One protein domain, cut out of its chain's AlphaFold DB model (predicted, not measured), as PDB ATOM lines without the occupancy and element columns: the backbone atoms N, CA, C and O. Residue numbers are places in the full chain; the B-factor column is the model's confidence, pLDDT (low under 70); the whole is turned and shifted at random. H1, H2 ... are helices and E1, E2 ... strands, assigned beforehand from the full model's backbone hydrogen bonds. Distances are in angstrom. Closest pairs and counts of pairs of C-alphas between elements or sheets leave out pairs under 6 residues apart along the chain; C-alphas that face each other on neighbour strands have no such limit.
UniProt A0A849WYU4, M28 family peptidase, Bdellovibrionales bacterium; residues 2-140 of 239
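What this domain is: This is residues 2 to 140 of the 239 residues of the protein "M28 family peptidase" of Bdellovibrionales bacterium (UniProt A0A849WYU4). A twisted slab of four short strands makes the middle of this domain, with the long helix H4 running along one face and H2 packed slantwise on H4 on that same face, and the short helix H3 on the opposite face with H1 packed on it. The unnamed stretch 88 to 105 reaches far out at one end of the long axis, residues 11 to 16 stick out, and H5 sits away from the other named elements. The 139 printed residues hold five named helices and four named strands in the order H1 E1 E2 H2 E3 H3 E4 H4 H5; the sheet is mixed, in the order E1 E4 E2 E3, and the class is mixed, helices and strands, with 69 residues in named elements, under half. The whole is compact, with a radius of gyration of the C-alphas of 15.3 A and spans of 43 by 34 by 31 A.

How they stand to each other: Start at the sheet's edge strand E1, residues 21 to 24, parallel to E4, residues 83 to 87, where N 84 and O 21 are 2.8 A apart. E4 is antiparallel to E2, residues 34 to 38, with N 38 and O 85 at 2.9 A. E2 is parallel to edge strand E3, residues 60 to 64, with N 62 and O 35 at 2.8 A. H2, residues 46 to 57, joins E2 and E3 in a strand-helix-strand unit, two parallel neighbour strands with a helix between, whose crossover is right-handed. Look next at H4, residues 106 to 124, over E4 at a height over the sheet of 9.8 A and along the strands. On the same face, H2 touches residues 115 to 122 of H4, opposite ways at a steep tilt of 46 degrees; the closest C-alphas, of Val 50 and Val 119, are 6.2 A apart. On the opposite face, H3, residues 73 to 78, lies only just over E1, with 3 of its C-alphas falling on that strand. H1, residues 2 to 9, touches H3 the same way at a tilt of 36 degrees, only just steep; the closest C-alphas, of Ala 4 and Ser 75, are 5.2 A apart. H5, residues 135 to 139, is apart from H4 and not on the sheet. In H1, H3 and H4 every O i to N i+4 pair is within hydrogen-bond range, in H2 6 of 8, in H5 0 of 1 but 2 of 2 O i to N i+3 pairs.

Where its parts are: Find C-alpha 2 at (-26.607, -59.069, 9.609), where H1 begins. C-alpha 106 at (-33.239, -33.902, 2.537) opens H4, 26.5 A long; H2 measures 16.1 A and E4 13.4 A. H5 ends at C-alpha 139, (-14.304, -46.976, 27.211).

The domain as a whole: The C-alphas farthest apart, of Pro 97 and Asp 127, are 45.3 A apart. The printed part has no cut; its long links are H1 to E1 and E4 to H4. Look for pLDDT under 70 at residues 64 to 70, 92, 96 and 135 to 140.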
ATOM      1  N   GLY A   2     -27.231 -59.136  10.939       88.12
ATOM      2  CA  GLY A   2     -26.607 -59.069   9.609       88.12
ATOM      3  C   GLY A   2     -25.120 -58.702   9.657       88.12
ATOM      4  O   GLY A   2     -24.297 -59.493   9.213       88.12
ATOM      5  N   SER A   3     -24.777 -57.570  10.278       90.25
ATOM      6  CA  SER A   3     -23.386 -57.133  10.495       90.25
ATOM      7  C   SER A   3     -22.520 -58.171  11.197       90.25
ATOM      8  O   SER A   3     -21.445 -58.492  10.708       90.25
ATOM      9  N   ALA A   4     -23.003 -58.748  12.297       85.81
ATOM     10  CA  ALA A   4     -22.290 -59.809  13.009       85.81
ATOM     11  C   ALA A   4     -21.955 -61.000  12.092       85.81
ATOM     12  O   ALA A   4     -20.805 -61.420  12.039       85.81
ATOM     13  N   LYS A   5     -22.927 -61.488  11.304       89.75
ATOM     14  CA  LYS A   5     -22.690 -62.564  10.328       89.75
ATOM     15  C   LYS A   5     -21.736 -62.148   9.209       89.75
ATOM     16  O   LYS A   5     -20.948 -62.966   8.755       89.75
ATOM     17  N   PHE A   6     -21.809 -60.900   8.750       91.19
ATOM     18  CA  PHE A   6     -20.897 -60.377   7.735       91.19
ATOM     19  C   PHE A   6     -19.453 -60.345   8.244       91.19
ATOM     20  O   PHE A   6     -18.555 -60.788   7.541       91.19
ATOM     21  N   VAL A   7     -19.239 -59.859   9.468       88.62
ATOM     22  CA  VAL A   7     -17.915 -59.793  10.102       88.62
ATOM     23  C   VAL A   7     -17.380 -61.189  10.448       88.62
ATOM     24  O   VAL A   7     -16.183 -61.424  10.359       88.62
ATOM     25  N   GLU A   8     -18.248 -62.135  10.806       86.25
ATOM     26  CA  GLU A   8     -17.858 -63.532  11.025       86.25
ATOM     27  C   GLU A   8     -17.452 -64.227   9.716       86.25
ATOM     28  O   GLU A   8     -16.459 -64.949   9.677       86.25
ATOM     29  N   ALA A   9     -18.207 -64.002   8.638       88.62
ATOM     30  CA  ALA A   9     -17.962 -64.649   7.355       88.62
ATOM     31  C   ALA A   9     -16.851 -63.980   6.532       88.62
ATOM     32  O   ALA A   9     -16.227 -64.673   5.735       88.62
ATOM     33  N   LEU A  10     -16.675 -62.654   6.674       82.88
ATOM     34  CA  LEU A  10     -15.809 -61.767   5.878       82.88
ATOM     35  C   LEU A  10     -15.514 -62.334   4.480       82.88
ATOM     36  O   LEU A  10     -14.378 -62.725   4.211       82.88
ATOM     37  N   PRO A  11     -16.526 -62.414   3.593       84.00
ATOM     38  CA  PRO A  11     -16.413 -63.093   2.303       84.00
ATOM     39  C   PRO A  11     -15.643 -62.229   1.292       84.00
ATOM     40  O   PRO A  11     -16.165 -61.835   0.250       84.00
ATOM     41  N   LEU A  12     -14.410 -61.871   1.637       87.19
ATOM     42  CA  LEU A  12     -13.524 -61.018   0.866       87.19
ATOM     43  C   LEU A  12     -12.539 -61.874   0.059       87.19
ATOM     44  O   LEU A  12     -12.183 -62.972   0.494       87.19
ATOM     45  N   PRO A  13     -12.077 -61.385  -1.108       92.81
ATOM     46  CA  PRO A  13     -11.010 -62.044  -1.850       92.81
ATOM     47  C   PRO A  13      -9.747 -62.221  -1.001       92.81
ATOM     48  O   PRO A  13      -9.490 -61.454  -0.071       92.81
ATOM     49  N   GLU A  14      -8.926 -63.208  -1.358       89.81
ATOM     50  CA  GLU A  14      -7.654 -63.439  -0.680       89.81
ATOM     51  C   GLU A  14      -6.787 -62.168  -0.687       89.81
ATOM     52  O   GLU A  14      -6.647 -61.487  -1.703       89.81
ATOM     53  N   GLY A  15      -6.238 -61.821   0.479       87.62
ATOM     54  CA  GLY A  15      -5.426 -60.618   0.666       87.62
ATOM     55  C   GLY A  15      -6.214 -59.319   0.883       87.62
ATOM     56  O   GLY A  15      -5.611 -58.327   1.291       87.62
ATOM     57  N   VAL A  16      -7.539 -59.310   0.697       92.38
ATOM     58  CA  VAL A  16      -8.383 -58.133   0.955       92.38
ATOM     59  C   VAL A  16      -8.814 -58.108   2.420       92.38
ATOM     60  O   VAL A  16      -9.267 -59.108   2.974       92.38
ATOM     61  N   LYS A  17      -8.685 -56.943   3.061       91.31
ATOM     62  CA  LYS A  17      -9.069 -56.729   4.461       91.31
ATOM     63  C   LYS A  17      -9.909 -55.469   4.590       91.31
ATOM     64  O   LYS A  17      -9.666 -54.485   3.898       91.31
ATOM     65  N   VAL A  18     -10.859 -55.488   5.520       94.12
ATOM     66  CA  VAL A  18     -11.532 -54.263   5.960       94.12
ATOM     67  C   VAL A  18     -10.574 -53.503   6.872       94.12
ATOM     68  O   VAL A  18     -10.175 -54.024   7.910       94.12
ATOM     69  N   VAL A  19     -10.194 -52.292   6.473       94.44
ATOM     70  CA  VAL A  19      -9.267 -51.437   7.237       94.44
ATOM     71  C   VAL A  19      -9.984 -50.397   8.097       94.44
ATOM     72  O   VAL A  19      -9.434 -49.931   9.087       94.44
ATOM     73  N   ALA A  20     -11.220 -50.057   7.738       96.25
ATOM     74  CA  ALA A  20     -12.087 -49.163   8.488       96.25
ATOM     75  C   ALA A  20     -13.552 -49.420   8.120       96.25
ATOM     76  O   ALA A  20     -13.849 -49.939   7.040       96.25
ATOM     77  N   MET A  21     -14.470 -49.018   8.995       95.75
ATOM     78  CA  MET A  21     -15.909 -49.047   8.742       95.75
ATOM     79  C   MET A  21     -16.541 -47.700   9.101       95.75
ATOM     80  O   MET A  21     -16.252 -47.133  10.149       95.75
ATOM     81  N   ILE A  22     -17.404 -47.169   8.235       96.94
ATOM     82  CA  ILE A  22     -18.203 -45.974   8.528       96.94
ATOM     83  C   ILE A  22     -19.670 -46.389   8.537       96.94
ATOM     84  O   ILE A  22     -20.206 -46.826   7.520       96.94
ATOM     85  N   ASN A  23     -20.316 -46.247   9.687       95.94
ATOM     86  CA  ASN A  23     -21.728 -46.530   9.881       95.94
ATOM     87  C   ASN A  23     -22.548 -45.247   9.760       95.94
ATOM     88  O   ASN A  23     -22.224 -44.237  10.391       95.94
ATOM     89  N   LEU A  24     -23.638 -45.310   8.999       96.88
ATOM     90  CA  LEU A  24     -24.626 -44.244   8.869       96.88
ATOM     91  C   LEU A  24     -25.983 -44.806   9.282       96.88
ATOM     92  O   LEU A  24     -26.511 -45.690   8.614       96.88
ATOM     93  N   ASP A  25     -26.543 -44.300  10.376       91.38
ATOM     94  CA  ASP A  25     -27.829 -44.766  10.904       91.38
ATOM     95  C   ASP A  25     -28.596 -43.576  11.489       91.38
ATOM     96  O   ASP A  25     -28.048 -42.800  12.275       91.38
ATOM     97  N   MET A  26     -29.846 -43.397  11.056       90.94
ATOM     98  CA  MET A  26     -30.653 -42.192  11.286       90.94
ATOM     99  C   MET A  26     -29.893 -40.899  10.936       90.94
ATOM    100  O   MET A  26     -29.533 -40.127  11.819       90.94
ATOM    101  N   ILE A  27     -29.630 -40.642   9.651       96.06
ATOM    102  CA  ILE A  27     -28.967 -39.396   9.193       96.06
ATOM    103  C   ILE A  27     -29.934 -38.363   8.590       96.06
ATOM    104  O   ILE A  27     -29.521 -37.303   8.131       96.06
ATOM    105  N   GLY A  28     -31.231 -38.680   8.556       94.88
ATOM    106  CA  GLY A  28     -32.243 -37.907   7.830       94.88
ATOM    107  C   GLY A  28     -32.987 -36.855   8.649       94.88
ATOM    108  O   GLY A  28     -33.897 -36.219   8.121       94.88
ATOM    109  N   ARG A  29     -32.660 -36.685   9.934       90.19
ATOM    110  CA  ARG A  29     -33.400 -35.820  10.873       90.19
ATOM    111  C   ARG A  29     -32.492 -34.748  11.473       90.19
ATOM    112  O   ARG A  29     -32.578 -34.434  12.657       90.19
ATOM    113  N   LEU A  30     -31.587 -34.212  10.650       91.44
ATOM    114  CA  LEU A  30     -30.638 -33.186  11.069       91.44
ATOM    115  C   LEU A  30     -31.389 -31.962  11.611       91.44
ATOM    116  O   LEU A  30     -32.221 -31.382  10.917       91.44
ATOM    117  N   SER A  31     -31.050 -31.554  12.833       83.94
ATOM    118  CA  SER A  31     -31.619 -30.383  13.500       83.94
ATOM    119  C   SER A  31     -30.524 -29.604  14.220       83.94
ATOM    120  O   SER A  31     -29.540 -30.184  14.682       83.94
ATOM    121  N   GLU A  32     -30.666 -28.277  14.275       84.38
ATOM    122  CA  GLU A  32     -29.734 -27.356  14.954       84.38
ATOM    123  C   GLU A  32     -28.259 -27.537  14.555       84.38
ATOM    124  O   GLU A  32     -27.351 -27.238  15.333       84.38
ATOM    125  N   ASN A  33     -28.014 -28.048  13.342       89.69
ATOM    126  CA  ASN A  33     -26.678 -28.346  12.829       89.69
ATOM    127  C   ASN A  33     -25.873 -29.333  13.714       89.69
ATOM    128  O   ASN A  33     -24.646 -29.386  13.631       89.69
ATOM    129  N   LYS A  34     -26.555 -30.120  14.559       84.31
ATOM    130  CA  LYS A  34     -25.952 -31.104  15.464       84.31
ATOM    131  C   LYS A  34     -25.801 -32.453  14.773       84.31
ATOM    132  O   LYS A  34     -26.781 -33.013  14.284       84.31
ATOM    133  N   LEU A  35     -24.589 -32.995  14.781       89.25
ATOM    134  CA  LEU A  35     -24.288 -34.325  14.254       89.25
ATOM    135  C   LEU A  35     -23.512 -35.111  15.306       89.25
ATOM    136  O   LEU A  35     -22.489 -34.639  15.795       89.25
ATOM    137  N   SER A  36     -23.976 -36.307  15.655       84.94
ATOM    138  CA  SER A  36     -23.212 -37.180  16.544       84.94
ATOM    139  C   SER A  36     -22.108 -37.876  15.762       84.94
ATOM    140  O   SER A  36     -22.381 -38.468  14.719       84.94
ATOM    141  N   ALA A  37     -20.888 -37.828  16.292       88.69
ATOM    142  CA  ALA A  37     -19.733 -38.568  15.801       88.69
ATOM    143  C   ALA A  37     -19.251 -39.496  16.921       88.69
ATOM    144  O   ALA A  37     -18.715 -39.055  17.941       88.69
ATOM    145  N   LEU A  38     -19.524 -40.787  16.760       83.62
ATOM    146  CA  LEU A  38     -19.305 -41.815  17.772       83.62
ATOM    147  C   LEU A  38     -18.196 -42.774  17.342       83.62
ATOM    148  O   LEU A  38     -17.872 -42.877  16.157       83.62
ATOM    149  N   ALA A  39     -17.630 -43.484  18.322       84.50
ATOM    150  CA  ALA A  39     -16.515 -44.417  18.135       84.50
ATOM    151  C   ALA A  39     -15.246 -43.778  17.527       84.50
ATOM    152  O   ALA A  39     -14.353 -44.490  17.074       84.50
ATOM    153  N   LEU A  40     -15.122 -42.445  17.606       87.62
ATOM    154  CA  LEU A  40     -13.947 -41.684  17.158       87.62
ATOM    155  C   LEU A  40     -12.647 -42.243  17.733       87.62
ATOM    156  O   LEU A  40     -11.662 -42.365  17.022       87.62
ATOM    157  N   LYS A  41     -12.662 -42.653  19.002       88.19
ATOM    158  CA  LYS A  41     -11.482 -43.205  19.674       88.19
ATOM    159  C   LYS A  41     -11.080 -44.595  19.187       88.19
ATOM    160  O   LYS A  41     -10.026 -45.055  19.580       88.19
ATOM    161  N   SER A  42     -11.884 -45.280  18.368       90.56
ATOM    162  CA  SER A  42     -11.536 -46.622  17.879       90.56
ATOM    163  C   SER A  42     -10.400 -46.630  16.857       90.56
ATOM    164  O   SER A  42      -9.759 -47.662  16.686       90.56
ATOM    165  N   GLY A  43     -10.150 -45.500  16.191       93.38
ATOM    166  CA  GLY A  43      -9.010 -45.288  15.305       93.38
ATOM    167  C   GLY A  43      -8.183 -44.112  15.807       93.38
ATOM    168  O   GLY A  43      -8.741 -43.051  16.085       93.38
ATOM    169  N   LYS A  44      -6.861 -44.267  15.911       94.50
ATOM    170  CA  LYS A  44      -5.976 -43.212  16.446       94.50
ATOM    171  C   LYS A  44      -6.042 -41.912  15.641       94.50
ATOM    172  O   LYS A  44      -5.845 -40.830  16.183       94.50
ATOM    173  N   GLU A  45      -6.321 -42.027  14.350       95.62
ATOM    174  CA  GLU A  45      -6.314 -40.937  13.379       95.62
ATOM    175  C   GLU A  45      -7.696 -40.280  13.212       95.62
ATOM    176  O   GLU A  45      -7.806 -39.178  12.673       95.62
ATOM    177  N   PHE A  46      -8.764 -40.935  13.672       95.38
ATOM    178  CA  PHE A  46     -10.138 -40.550  13.357       95.38
ATOM    179  C   PHE A  46     -10.560 -39.203  13.930       95.38
ATOM    180  O   PHE A  46     -11.200 -38.440  13.216       95.38
ATOM    181  N   ASP A  47     -10.223 -38.889  15.182       94.19
ATOM    182  CA  ASP A  47     -10.652 -37.617  15.780       94.19
ATOM    183  C   ASP A  47     -10.062 -36.415  15.027       94.19
ATOM    184  O   ASP A  47     -10.785 -35.491  14.654       94.19
ATOM    185  N   ALA A  48      -8.764 -36.479  14.716       96.62
ATOM    186  CA  ALA A  48      -8.076 -35.448  13.947       96.62
ATOM    187  C   ALA A  48      -8.635 -35.333  12.521       96.62
ATOM    188  O   ALA A  48      -8.918 -34.227  12.060       96.62
ATOM    189  N   LEU A  49      -8.843 -36.466  11.841       97.69
ATOM    190  CA  LEU A  49      -9.400 -36.489  10.491       97.69
ATOM    191  C   LEU A  49     -10.819 -35.905  10.449       97.69
ATOM    192  O   LEU A  49     -11.127 -35.071   9.599       97.69
ATOM    193  N   VAL A  50     -11.687 -36.335  11.365       97.69
ATOM    194  CA  VAL A  50     -13.079 -35.879  11.429       97.69
ATOM    195  C   VAL A  50     -13.140 -34.380  11.713       97.69
ATOM    196  O   VAL A  50     -13.929 -33.691  11.069       97.69
ATOM    197  N   GLU A  51     -12.296 -33.852  12.600       97.81
ATOM    198  CA  GLU A  51     -12.218 -32.407  12.852       97.81
ATOM    199  C   GLU A  51     -11.699 -31.623  11.647       97.81
ATOM    200  O   GLU A  51     -12.276 -30.598  11.277       97.81
ATOM    201  N   GLN A  52     -10.653 -32.121  10.984       98.12
ATOM    202  CA  GLN A  52     -10.123 -31.501   9.773       98.12
ATOM    203  C   GLN A  52     -11.199 -31.403   8.687       98.12
ATOM    204  O   GLN A  52     -11.377 -30.344   8.086       98.12
ATOM    205  N   VAL A  53     -11.936 -32.488   8.439       98.56
ATOM    206  CA  VAL A  53     -13.039 -32.481   7.472       98.56
ATOM    207  C   VAL A  53     -14.155 -31.554   7.953       98.56
ATOM    208  O   VAL A  53     -14.688 -30.769   7.167       98.56
ATOM    209  N   ASN A  54     -14.490 -31.581   9.245       98.44
ATOM    210  CA  ASN A  54     -15.553 -30.754   9.803       98.44
ATOM    211  C   ASN A  54     -15.258 -29.255   9.715       98.44
ATOM    212  O   ASN A  54     -16.205 -28.480   9.630       98.44
ATOM    213  N   ALA A  55     -14.000 -28.824   9.625       98.19
ATOM    214  CA  ALA A  55     -13.673 -27.422   9.358       98.19
ATOM    215  C   ALA A  55     -14.300 -26.896   8.046       98.19
ATOM    216  O   ALA A  55     -14.632 -25.715   7.959       98.19
ATOM    217  N   GLY A  56     -14.510 -27.764   7.046       97.56
ATOM    218  CA  GLY A  56     -15.183 -27.417   5.787       97.56
ATOM    219  C   GLY A  56     -16.712 -27.527   5.825       97.56
ATOM    220  O   GLY A  56     -17.390 -26.928   4.994       97.56
ATOM    221  N   PHE A  57     -17.268 -28.277   6.781       98.12
ATOM    222  CA  PHE A  57     -18.713 -28.511   6.885       98.12
ATOM    223  C   PHE A  57     -19.368 -27.682   7.985       98.12
ATOM    224  O   PHE A  57     -20.489 -27.215   7.801       98.12
ATOM    225  N   GLY A  58     -18.691 -27.482   9.111       97.31
ATOM    226  CA  GLY A  58     -19.133 -26.673  10.236       97.31
ATOM    227  C   GLY A  58     -20.252 -27.303  11.061       97.31
ATOM    228  O   GLY A  58     -21.106 -26.565  11.540       97.31
ATOM    229  N   PHE A  59     -20.318 -28.631  11.208       96.06
ATOM    230  CA  PHE A  59     -21.274 -29.255  12.130       96.06
ATOM    231  C   PHE A  59     -20.907 -28.975  13.590       96.06
ATOM    232  O   PHE A  59     -19.732 -28.954  13.964       96.06
ATOM    233  N   HIS A  60     -21.926 -28.854  14.439       90.12
ATOM    234  CA  HIS A  60     -21.765 -28.960  15.886       90.12
ATOM    235  C   HIS A  60     -21.639 -30.447  16.241       90.12
ATOM    236  O   HIS A  60     -22.644 -31.137  16.435       90.12
ATOM    237  N   LEU A  61     -20.404 -30.955  16.253       86.25
ATOM    238  CA  LEU A  61     -20.149 -32.368  16.508       86.25
ATOM    239  C   LEU A  61     -20.407 -32.718  17.975       86.25
ATOM    240  O   LEU A  61     -19.770 -32.193  18.886       86.25
ATOM    241  N   LEU A  62     -21.324 -33.656  18.195       80.44
ATOM    242  CA  LEU A  62     -21.530 -34.296  19.487       80.44
ATOM    243  C   LEU A  62     -20.620 -35.523  19.543       80.44
ATOM    244  O   LEU A  62     -20.955 -36.590  19.022       80.44
ATOM    245  N   LYS A  63     -19.438 -35.347  20.133       80.50
ATOM    246  CA  LYS A  63     -18.462 -36.423  20.302       80.50
ATOM    247  C   LYS A  63     -18.822 -37.259  21.521       80.50
ATOM    248  O   LYS A  63     -18.919 -36.738  22.630       80.50
ATOM    249  N   GLY A  64     -19.028 -38.551  21.309       61.56
ATOM    250  CA  GLY A  64     -19.277 -39.513  22.376       61.56
ATOM    251  C   GLY A  64     -18.243 -40.630  22.350       61.56
ATOM    252  O   GLY A  64     -17.989 -41.216  21.299       61.56
ATOM    253  N   ASP A  65     -17.686 -40.948  23.519       49.22
ATOM    254  CA  ASP A  65     -16.696 -42.025  23.684       49.22
ATOM    255  C   ASP A  65     -17.306 -43.412  23.494       49.22
ATOM    256  O   ASP A  65     -16.653 -44.341  23.025       49.22
ATOM    257  N   SER A  66     -18.590 -43.538  23.818       45.38
ATOM    258  CA  SER A  66     -19.310 -44.789  23.694       45.38
ATOM    259  C   SER A  66     -19.907 -44.877  22.291       45.38
ATOM    260  O   SER A  66     -20.804 -44.093  21.959       45.38
ATOM    261  N   GLY A  67     -19.468 -45.845  21.488       43.25
ATOM    262  CA  GLY A  67     -20.141 -46.276  20.257       43.25
ATOM    263  C   GLY A  67     -21.520 -46.890  20.539       43.25
ATOM    264  O   GLY A  67     -21.792 -48.011  20.128       43.25
ATOM    265  N   PHE A  68     -22.385 -46.193  21.279       32.94
ATOM    266  CA  PHE A  68     -23.524 -46.770  21.987       32.94
ATOM    267  C   PHE A  68     -24.852 -46.136  21.568       32.94
ATOM    268  O   PHE A  68     -25.553 -45.515  22.367       32.94
ATOM    269  N   GLY A  69     -25.186 -46.368  20.300       46.28
ATOM    270  CA  GLY A  69     -26.440 -46.995  19.880       46.28
ATOM    271  C   GLY A  69     -26.063 -48.340  19.244       46.28
ATOM    272  O   GLY A  69     -25.008 -48.430  18.621       46.28
ATOM    273  N   SER A  70     -26.838 -49.405  19.450       62.81
ATOM    274  CA  SER A  70     -26.559 -50.719  18.853       62.81
ATOM    275  C   SER A  70     -26.818 -50.679  17.344       62.81
ATOM    276  O   SER A  70     -27.897 -51.063  16.900       62.81
ATOM    277  N   SER A  71     -25.849 -50.181  16.582       79.31
ATOM    278  CA  SER A  71     -25.846 -50.242  15.122       79.31
ATOM    279  C   SER A  71     -24.692 -51.128  14.647       79.31
ATOM    280  O   SER A  71     -24.024 -51.796  15.447       79.31
ATOM    281  N   ASP A  72     -24.483 -51.197  13.340       88.88
ATOM    282  CA  ASP A  72     -23.644 -52.227  12.740       88.88
ATOM    283  C   ASP A  72     -22.142 -52.039  13.010       88.88
ATOM    284  O   ASP A  72     -21.423 -53.042  13.070       88.88
ATOM    285  N   HIS A  73     -21.678 -50.815  13.309       88.81
ATOM    286  CA  HIS A  73     -20.288 -50.532  13.719       88.81
ATOM    287  C   HIS A  73     -19.837 -51.363  14.921       88.81
ATOM    288  O   HIS A  73     -18.668 -51.726  15.013       88.81
ATOM    289  N   ALA A  74     -20.749 -51.720  15.830       82.44
ATOM    290  CA  ALA A  74     -20.413 -52.515  17.011       82.44
ATOM    291  C   ALA A  74     -19.832 -53.895  16.651       82.44
ATOM    292  O   ALA A  74     -18.952 -54.391  17.354       82.44
ATOM    293  N   SER A  75     -20.281 -54.501  15.547       86.88
ATOM    294  CA  SER A  75     -19.753 -55.799  15.102       86.88
ATOM    295  C   SER A  75     -18.319 -55.677  14.583       86.88
ATOM    296  O   SER A  75     -17.505 -56.566  14.807       86.88
ATOM    297  N   PHE A  76     -17.994 -54.559  13.932       91.12
ATOM    298  CA  PHE A  76     -16.653 -54.269  13.420       91.12
ATOM    299  C   PHE A  76     -15.681 -53.920  14.548       91.12
ATOM    300  O   PHE A  76     -14.571 -54.452  14.578       91.12
ATOM    301  N   LEU A  77     -16.122 -53.129  15.533       86.38
ATOM    302  CA  LEU A  77     -15.345 -52.866  16.748       86.38
ATOM    303  C   LEU A  77     -14.998 -54.163  17.492       86.38
ATOM    304  O   LEU A  77     -13.851 -54.353  17.878       86.38
ATOM    305  N   ALA A  78     -15.950 -55.093  17.631       83.88
ATOM    306  CA  ALA A  78     -15.695 -56.396  18.257       83.88
ATOM    307  C   ALA A  78     -14.639 -57.234  17.506       83.88
ATOM    308  O   ALA A  78     -13.925 -58.025  18.121       83.88
ATOM    309  N   ALA A  79     -14.510 -57.036  16.193       87.00
ATOM    310  CA  ALA A  79     -13.467 -57.635  15.361       87.00
ATOM    311  C   ALA A  79     -12.191 -56.779  15.256       87.00
ATOM    312  O   ALA A  79     -11.326 -57.074  14.432       87.00
ATOM    313  N   LYS A  80     -12.053 -55.743  16.096       90.00
ATOM    314  CA  LYS A  80     -10.907 -54.821  16.137       90.00
ATOM    315  C   LYS A  80     -10.680 -54.069  14.824       90.00
ATOM    316  O   LYS A  80      -9.546 -53.755  14.463       90.00
ATOM    317  N   VAL A  81     -11.765 -53.777  14.108       92.75
ATOM    318  CA  VAL A  81     -11.760 -52.898  12.937       92.75
ATOM    319  C   VAL A  81     -12.129 -51.480  13.395       92.75
ATOM    320  O   VAL A  81     -13.214 -51.297  13.963       92.75
ATOM    321  N   PRO A  82     -11.275 -50.466  13.144       94.25
ATOM    322  CA  PRO A  82     -11.590 -49.067  13.431       94.25
ATOM    323  C   PRO A  82     -12.926 -48.682  12.796       94.25
ATOM    324  O   PRO A  82     -13.131 -48.886  11.598       94.25
ATOM    325  N   SER A  83     -13.849 -48.141  13.591       93.06
ATOM    326  CA  SER A  83     -15.185 -47.788  13.113       93.06
ATOM    327  C   SER A  83     -15.607 -46.375  13.504       93.06
ATOM    328  O   SER A  83     -15.439 -45.955  14.644       93.06
ATOM    329  N   LEU A  84     -16.228 -45.663  12.569       93.44
ATOM    330  CA  LEU A  84     -16.902 -44.387  12.792       93.44
ATOM    331  C   LEU A  84     -18.407 -44.584  12.729       93.44
ATOM    332  O   LEU A  84     -18.898 -45.367  11.919       93.44
ATOM    333  N   PHE A  85     -19.152 -43.843  13.541       92.19
ATOM    334  CA  PHE A  85     -20.607 -43.845  13.466       92.19
ATOM    335  C   PHE A  85     -21.165 -42.422  13.485       92.19
ATOM    336  O   PHE A  85     -20.967 -41.684  14.452       92.19
ATOM    337  N   PHE A  86     -21.893 -42.066  12.423       94.00
ATOM    338  CA  PHE A  86     -22.600 -40.796  12.304       94.00
ATOM    339  C   PHE A  86     -24.116 -40.977  12.396       94.00
ATOM    340  O   PHE A  86     -24.704 -41.818  11.713       94.00
ATOM    341  N   THR A  87     -24.751 -40.154  13.234       89.88
ATOM    342  CA  THR A  87     -26.206 -40.154  13.433       89.88
ATOM    343  C   THR A  87     -26.719 -38.772  13.830       89.88
ATOM    344  O   THR A  87     -26.052 -38.028  14.557       89.88
ATOM    345  N   THR A  88     -27.931 -38.431  13.397       84.12
ATOM    346  CA  THR A  88     -28.668 -37.256  13.890       84.12
ATOM    347  C   THR A  88     -29.396 -37.543  15.206       84.12
ATOM    348  O   THR A  88     -30.008 -36.645  15.774       84.12
ATOM    349  N   GLY A  89     -29.295 -38.774  15.718       75.69
ATOM    350  CA  GLY A  89     -29.931 -39.210  16.954       75.69
ATOM    351  C   GLY A  89     -31.377 -39.664  16.757       75.69
ATOM    352  O   GLY A  89     -31.950 -39.568  15.672       75.69
ATOM    353  N   ALA A  90     -31.960 -40.182  17.838       70.62
ATOM    354  CA  ALA A  90     -33.352 -40.609  17.853       70.62
ATOM    355  C   ALA A  90     -34.310 -39.412  17.739       70.62
ATOM    356  O   ALA A  90     -34.023 -38.307  18.198       70.62
ATOM    357  N   HIS A  91     -35.482 -39.669  17.169       72.38
ATOM    358  CA  HIS A  91     -36.556 -38.699  16.968       72.38
ATOM    359  C   HIS A  91     -37.906 -39.316  17.345       72.38
ATOM    360  O   HIS A  91     -38.022 -40.529  17.514       72.38
ATOM    361  N   GLN A  92     -38.944 -38.485  17.452       66.62
ATOM    362  CA  GLN A  92     -40.281 -38.892  17.912       66.62
ATOM    363  C   GLN A  92     -40.922 -40.029  17.096       66.62
ATOM    364  O   GLN A  92     -41.745 -40.775  17.614       66.62
ATOM    365  N   ASP A  93     -40.545 -40.157  15.823       72.12
ATOM    366  CA  ASP A  93     -41.069 -41.176  14.909       72.12
ATOM    367  C   ASP A  93     -40.247 -42.471  14.877       72.12
ATOM    368  O   ASP A  93     -40.660 -43.434  14.243       72.12
ATOM    369  N   TYR A  94     -39.093 -42.521  15.545       70.25
ATOM    370  CA  TYR A  94     -38.193 -43.671  15.476       70.25
ATOM    371  C   TYR A  94     -38.883 -44.963  15.947       70.25
ATOM    372  O   TYR A  94     -39.563 -44.972  16.974       70.25
ATOM    373  N   HIS A  95     -38.704 -46.055  15.194       72.38
ATOM    374  CA  HIS A  95     -39.390 -47.344  15.393       72.38
ATOM    375  C   HIS A  95     -40.927 -47.297  15.285       72.38
ATOM    376  O   HIS A  95     -41.608 -48.181  15.810       72.38
ATOM    377  N   ARG A  96     -41.497 -46.302  14.596       68.44
ATOM    378  CA  ARG A  96     -42.947 -46.209  14.369       68.44
ATOM    379  C   ARG A  96     -43.277 -46.301  12.880       68.44
ATOM    380  O   ARG A  96     -42.470 -45.890  12.052       68.44
ATOM    381  N   PRO A  97     -44.495 -46.739  12.509       89.88
ATOM    382  CA  PRO A  97     -44.975 -46.642  11.127       89.88
ATOM    383  C   PRO A  97     -44.996 -45.207  10.586       89.88
ATOM    384  O   PRO A  97     -45.061 -45.006   9.379       89.88
ATOM    385  N   SER A  98     -44.956 -44.213  11.479       85.88
ATOM    386  CA  SER A  98     -44.853 -42.799  11.141       85.88
ATOM    387  C   SER A  98     -43.430 -42.358  10.779       85.88
ATOM    388  O   SER A  98     -43.248 -41.186  10.452       85.88
ATOM    389  N   ASP A  99     -42.426 -43.240  10.822       86.12
ATOM    390  CA  ASP A  99     -41.074 -42.961  10.332       86.12
ATOM    391  C   ASP A  99     -41.030 -42.981   8.802       86.12
ATOM    392  O   ASP A  99     -40.573 -43.924   8.156       86.12
ATOM    393  N   THR A 100     -41.596 -41.938   8.215       96.12
ATOM    394  CA  THR A 100     -41.848 -41.843   6.783       96.12
ATOM    395  C   THR A 100     -40.910 -40.834   6.116       96.12
ATOM    396  O   THR A 100     -40.268 -39.991   6.761       96.12
ATOM    397  N   SER A 101     -40.771 -40.965   4.796       96.25
ATOM    398  CA  SER A 101     -39.805 -40.215   3.984       96.25
ATOM    399  C   SER A 101     -40.125 -38.724   3.859       96.25
ATOM    400  O   SER A 101     -39.213 -37.923   3.674       96.25
ATOM    401  N   ASP A 102     -41.386 -38.322   4.013       96.75
ATOM    402  CA  ASP A 102     -41.834 -36.923   4.002       96.75
ATOM    403  C   ASP A 102     -41.236 -36.091   5.143       96.75
ATOM    404  O   ASP A 102     -41.093 -34.877   5.019       96.75
ATOM    405  N   LYS A 103     -40.812 -36.737   6.233       94.81
ATOM    406  CA  LYS A 103     -40.197 -36.069   7.386       94.81
ATOM    407  C   LYS A 103     -38.686 -35.873   7.233       94.81
ATOM    408  O   LYS A 103     -38.023 -35.412   8.165       94.81
ATOM    409  N   ILE A 104     -38.086 -36.365   6.144       97.50
ATOM    410  CA  ILE A 104     -36.632 -36.327   5.946       97.50
ATOM    411  C   ILE A 104     -36.221 -34.891   5.633       97.50
ATOM    412  O   ILE A 104     -36.726 -34.271   4.701       97.50
ATOM    413  N   ALA A 105     -35.257 -34.375   6.393       96.50
ATOM    414  CA  ALA A 105     -34.571 -33.136   6.069       96.50
ATOM    415  C   ALA A 105     -33.563 -33.425   4.947       96.50
ATOM    416  O   ALA A 105     -32.395 -33.690   5.220       96.50
ATOM    417  N   TRP A 106     -34.024 -33.437   3.692       97.19
ATOM    418  CA  TRP A 106     -33.239 -33.902   2.537       97.19
ATOM    419  C   TRP A 106     -31.906 -33.172   2.359       97.19
ATOM    420  O   TRP A 106     -30.880 -33.830   2.193       97.19
ATOM    421  N   ASP A 107     -31.886 -31.845   2.491       97.38
ATOM    422  CA  ASP A 107     -30.641 -31.063   2.429       97.38
ATOM    423  C   ASP A 107     -29.687 -31.433   3.571       97.38
ATOM    424  O   ASP A 107     -28.474 -31.544   3.385       97.38
ATOM    425  N   GLY A 108     -30.240 -31.680   4.762       97.31
ATOM    426  CA  GLY A 108     -29.486 -32.138   5.922       97.31
ATOM    427  C   GLY A 108     -28.898 -33.533   5.716       97.31
ATOM    428  O   GLY A 108     -27.712 -33.733   5.973       97.31
ATOM    429  N   LEU A 109     -29.694 -34.468   5.194       98.19
ATOM    430  CA  LEU A 109     -29.259 -35.822   4.848       98.19
ATOM    431  C   LEU A 109     -28.117 -35.779   3.837       98.19
ATOM    432  O   LEU A 109     -27.086 -36.412   4.061       98.19
ATOM    433  N   LEU A 110     -28.280 -35.016   2.750       98.31
ATOM    434  CA  LEU A 110     -27.253 -34.882   1.722       98.31
ATOM    435  C   LEU A 110     -25.967 -34.307   2.317       98.31
ATOM    436  O   LEU A 110     -24.891 -34.838   2.067       98.31
ATOM    437  N   ARG A 111     -26.068 -33.282   3.168       98.38
ATOM    438  CA  ARG A 111     -24.905 -32.676   3.821       98.38
ATOM    439  C   ARG A 111     -24.184 -33.651   4.758       98.38
ATOM    440  O   ARG A 111     -22.955 -33.681   4.749       98.38
ATOM    441  N   VAL A 112     -24.909 -34.474   5.524       98.50
ATOM    442  CA  VAL A 112     -24.314 -35.533   6.366       98.50
ATOM    443  C   VAL A 112     -23.668 -36.625   5.506       98.50
ATOM    444  O   VAL A 112     -22.560 -37.062   5.811       98.50
ATOM    445  N   ALA A 113     -24.304 -37.034   4.407       98.50
ATOM    446  CA  ALA A 113     -23.739 -38.010   3.477       98.50
ATOM    447  C   ALA A 113     -22.464 -37.485   2.792       98.50
ATOM    448  O   ALA A 113     -21.467 -38.199   2.721       98.50
ATOM    449  N   SER A 114     -22.457 -36.223   2.350       98.75
ATOM    450  CA  SER A 114     -21.272 -35.562   1.793       98.75
ATOM    451  C   SER A 114     -20.141 -35.455   2.813       98.75
ATOM    452  O   SER A 114     -18.982 -35.646   2.459       98.75
ATOM    453  N   PHE A 115     -20.464 -35.199   4.081       98.81
ATOM    454  CA  PHE A 115     -19.484 -35.194   5.162       98.81
ATOM    455  C   PHE A 115     -18.876 -36.574   5.394       98.81
ATOM    456  O   PHE A 115     -17.656 -36.710   5.394       98.81
ATOM    457  N   ALA A 116     -19.705 -37.613   5.510       98.56
ATOM    458  CA  ALA A 116     -19.229 -38.986   5.647       98.56
ATOM    459  C   ALA A 116     -18.371 -39.425   4.448       98.56
ATOM    460  O   ALA A 116     -17.351 -40.086   4.633       98.56
ATOM    461  N   HIS A 117     -18.744 -39.014   3.233       98.69
ATOM    462  CA  HIS A 117     -17.943 -39.242   2.033       98.69
ATOM    463  C   HIS A 117     -16.590 -38.521   2.088       98.69
ATOM    464  O   HIS A 117     -15.577 -39.122   1.752       98.69
ATOM    465  N   ALA A 118     -16.544 -37.267   2.543       98.75
ATOM    466  CA  ALA A 118     -15.289 -36.533   2.695       98.75
ATOM    467  C   ALA A 118     -14.372 -37.163   3.760       98.75
ATOM    468  O   ALA A 118     -13.163 -37.241   3.557       98.75
ATOM    469  N   VAL A 119     -14.939 -37.676   4.858       98.50
ATOM    470  CA  VAL A 119     -14.189 -38.460   5.854       98.50
ATOM    471  C   VAL A 119     -13.650 -39.750   5.237       98.50
ATOM    472  O   VAL A 119     -12.467 -40.039   5.388       98.50
ATOM    473  N   TRP A 120     -14.476 -40.497   4.498       98.12
ATOM    474  CA  TRP A 120     -14.030 -41.686   3.765       98.12
ATOM    475  C   TRP A 120     -12.890 -41.366   2.790       98.12
ATOM    476  O   TRP A 120     -11.880 -42.061   2.795       98.12
ATOM    477  N   ALA A 121     -13.015 -40.293   2.008       98.44
ATOM    478  CA  ALA A 121     -11.988 -39.871   1.059       98.44
ATOM    479  C   ALA A 121     -10.675 -39.504   1.766       98.44
ATOM    480  O   ALA A 121      -9.597 -39.774   1.247       98.44
ATOM    481  N   GLY A 122     -10.752 -38.929   2.970       98.00
ATOM    482  CA  GLY A 122      -9.575 -38.680   3.798       98.00
ATOM    483  C   GLY A 122      -8.908 -39.957   4.321       98.00
ATOM    484  O   GLY A 122      -7.688 -39.989   4.427       98.00
ATOM    485  N   ILE A 123      -9.681 -41.013   4.605       97.25
ATOM    486  CA  ILE A 123      -9.134 -42.342   4.932       97.25
ATOM    487  C   ILE A 123      -8.457 -42.960   3.700       97.25
ATOM    488  O   ILE A 123      -7.361 -43.494   3.817       97.25
ATOM    489  N   ASP A 124      -9.100 -42.887   2.533       97.00
ATOM    490  CA  ASP A 124      -8.603 -43.467   1.276       97.00
ATOM    491  C   ASP A 124      -7.320 -42.781   0.773       97.00
ATOM    492  O   ASP A 124      -6.418 -43.431   0.255       97.00
ATOM    493  N   ALA A 125      -7.211 -41.466   0.977       97.25
ATOM    494  CA  ALA A 125      -6.044 -40.679   0.588       97.25
ATOM    495  C   ALA A 125      -4.858 -40.780   1.567       97.25
ATOM    496  O   ALA A 125      -3.804 -40.206   1.293       97.25
ATOM    497  N   ALA A 126      -5.018 -41.441   2.716       96.31
ATOM    498  CA  ALA A 126      -3.953 -41.565   3.704       96.31
ATOM    499  C   ALA A 126      -2.880 -42.574   3.259       96.31
ATOM    500  O   ALA A 126      -3.182 -43.618   2.685       96.31
ATOM    501  N   ASP A 127      -1.617 -42.306   3.606       95.06
ATOM    502  CA  ASP A 127      -0.490 -43.199   3.283       95.06
ATOM    503  C   ASP A 127      -0.602 -44.578   3.954       95.06
ATOM    504  O   ASP A 127       0.019 -45.551   3.519       95.06
ATOM    505  N   GLN A 128      -1.351 -44.660   5.057       94.19
ATOM    506  CA  GLN A 128      -1.547 -45.877   5.836       94.19
ATOM    507  C   GLN A 128      -3.005 -46.004   6.283       94.19
ATOM    508  O   GLN A 128      -3.658 -44.992   6.552       94.19
ATOM    509  N   PRO A 129      -3.514 -47.243   6.405       94.75
ATOM    510  CA  PRO A 129      -4.838 -47.476   6.955       94.75
ATOM    511  C   PRO A 129      -4.929 -46.995   8.413       94.75
ATOM    512  O   PRO A 129      -3.919 -47.014   9.121       94.75
ATOM    513  N   PRO A 130      -6.135 -46.643   8.895       95.94
ATOM    514  CA  PRO A 130      -6.339 -46.262  10.286       95.94
ATOM    515  C   PRO A 130      -5.886 -47.351  11.262       95.94
ATOM    516  O   PRO A 130      -6.110 -48.547  11.049       95.94
ATOM    517  N   THR A 131      -5.285 -46.929  12.369       95.88
ATOM    518  CA  THR A 131      -4.780 -47.822  13.407       95.88
ATOM    519  C   THR A 131      -5.842 -48.020  14.478       95.88
ATOM    520  O   THR A 131      -6.221 -47.059  15.149       95.88
ATOM    521  N   TYR A 132      -6.271 -49.264  14.709       93.69
ATOM    522  CA  TYR A 132      -7.182 -49.570  15.816       93.69
ATOM    523  C   TYR A 132      -6.547 -49.223  17.164       93.69
ATOM    524  O   TYR A 132      -5.415 -49.626  17.448       93.69
ATOM    525  N   ASP A 133      -7.281 -48.488  17.997       90.19
ATOM    526  CA  ASP A 133      -6.849 -48.147  19.346       90.19
ATOM    527  C   ASP A 133      -7.507 -49.076  20.384       90.19
ATOM    528  O   ASP A 133      -8.702 -48.939  20.668       90.19
ATOM    529  N   PRO A 134      -6.756 -50.008  21.001       74.19
ATOM    530  CA  PRO A 134      -7.291 -50.883  22.038       74.19
ATOM    531  C   PRO A 134      -7.668 -50.127  23.320       74.19
ATOM    532  O   PRO A 134      -8.487 -50.628  24.085       74.19
ATOM    533  N   ALA A 135      -7.150 -48.913  23.556       68.38
ATOM    534  CA  ALA A 135      -7.582 -48.089  24.689       68.38
ATOM    535  C   ALA A 135      -9.058 -47.668  24.559       68.38
ATOM    536  O   ALA A 135      -9.724 -47.393  25.557       68.38
ATOM    537  N   SER A 136      -9.607 -47.695  23.339       63.84
ATOM    538  CA  SER A 136     -11.036 -47.494  23.110       63.84
ATOM    539  C   SER A 136     -11.899 -48.617  23.695       63.84
ATOM    540  O   SER A 136     -13.075 -48.381  23.971       63.84
ATOM    541  N   GLU A 137     -11.342 -49.809  23.945       55.50
ATOM    542  CA  GLU A 137     -12.048 -50.939  24.559       55.50
ATOM    543  C   GLU A 137     -12.298 -50.716  26.054       55.50
ATOM    544  O   GLU A 137     -13.330 -51.150  26.553       55.50
ATOM    545  N   GLU A 138     -11.437 -49.985  26.772       43.16
ATOM    546  CA  GLU A 138     -11.679 -49.631  28.184       43.16
ATOM    547  C   GLU A 138     -12.876 -48.678  28.332       43.16
ATOM    548  O   GLU A 138     -13.623 -48.756  29.307       43.16
ATOM    549  N   THR A 139     -13.118 -47.842  27.317       42.91
ATOM    550  CA  THR A 139     -14.304 -46.976  27.211       42.91
ATOM    551  C   THR A 139     -15.509 -47.645  26.536       42.91
ATOM    552  O   THR A 139     -16.632 -47.164  26.684       42.91
ATOM    553  N   ASN A 140     -15.293 -48.753  25.811       37.62
ATOM    554  CA  ASN A 140     -16.306 -49.502  25.053       37.62
ATOM    555  C   ASN A 140     -16.534 -50.924  25.581       37.62
ATOM    556  O   ASN A 140     -17.124 -51.736  24.861       37.62
TER     557      ASN A 140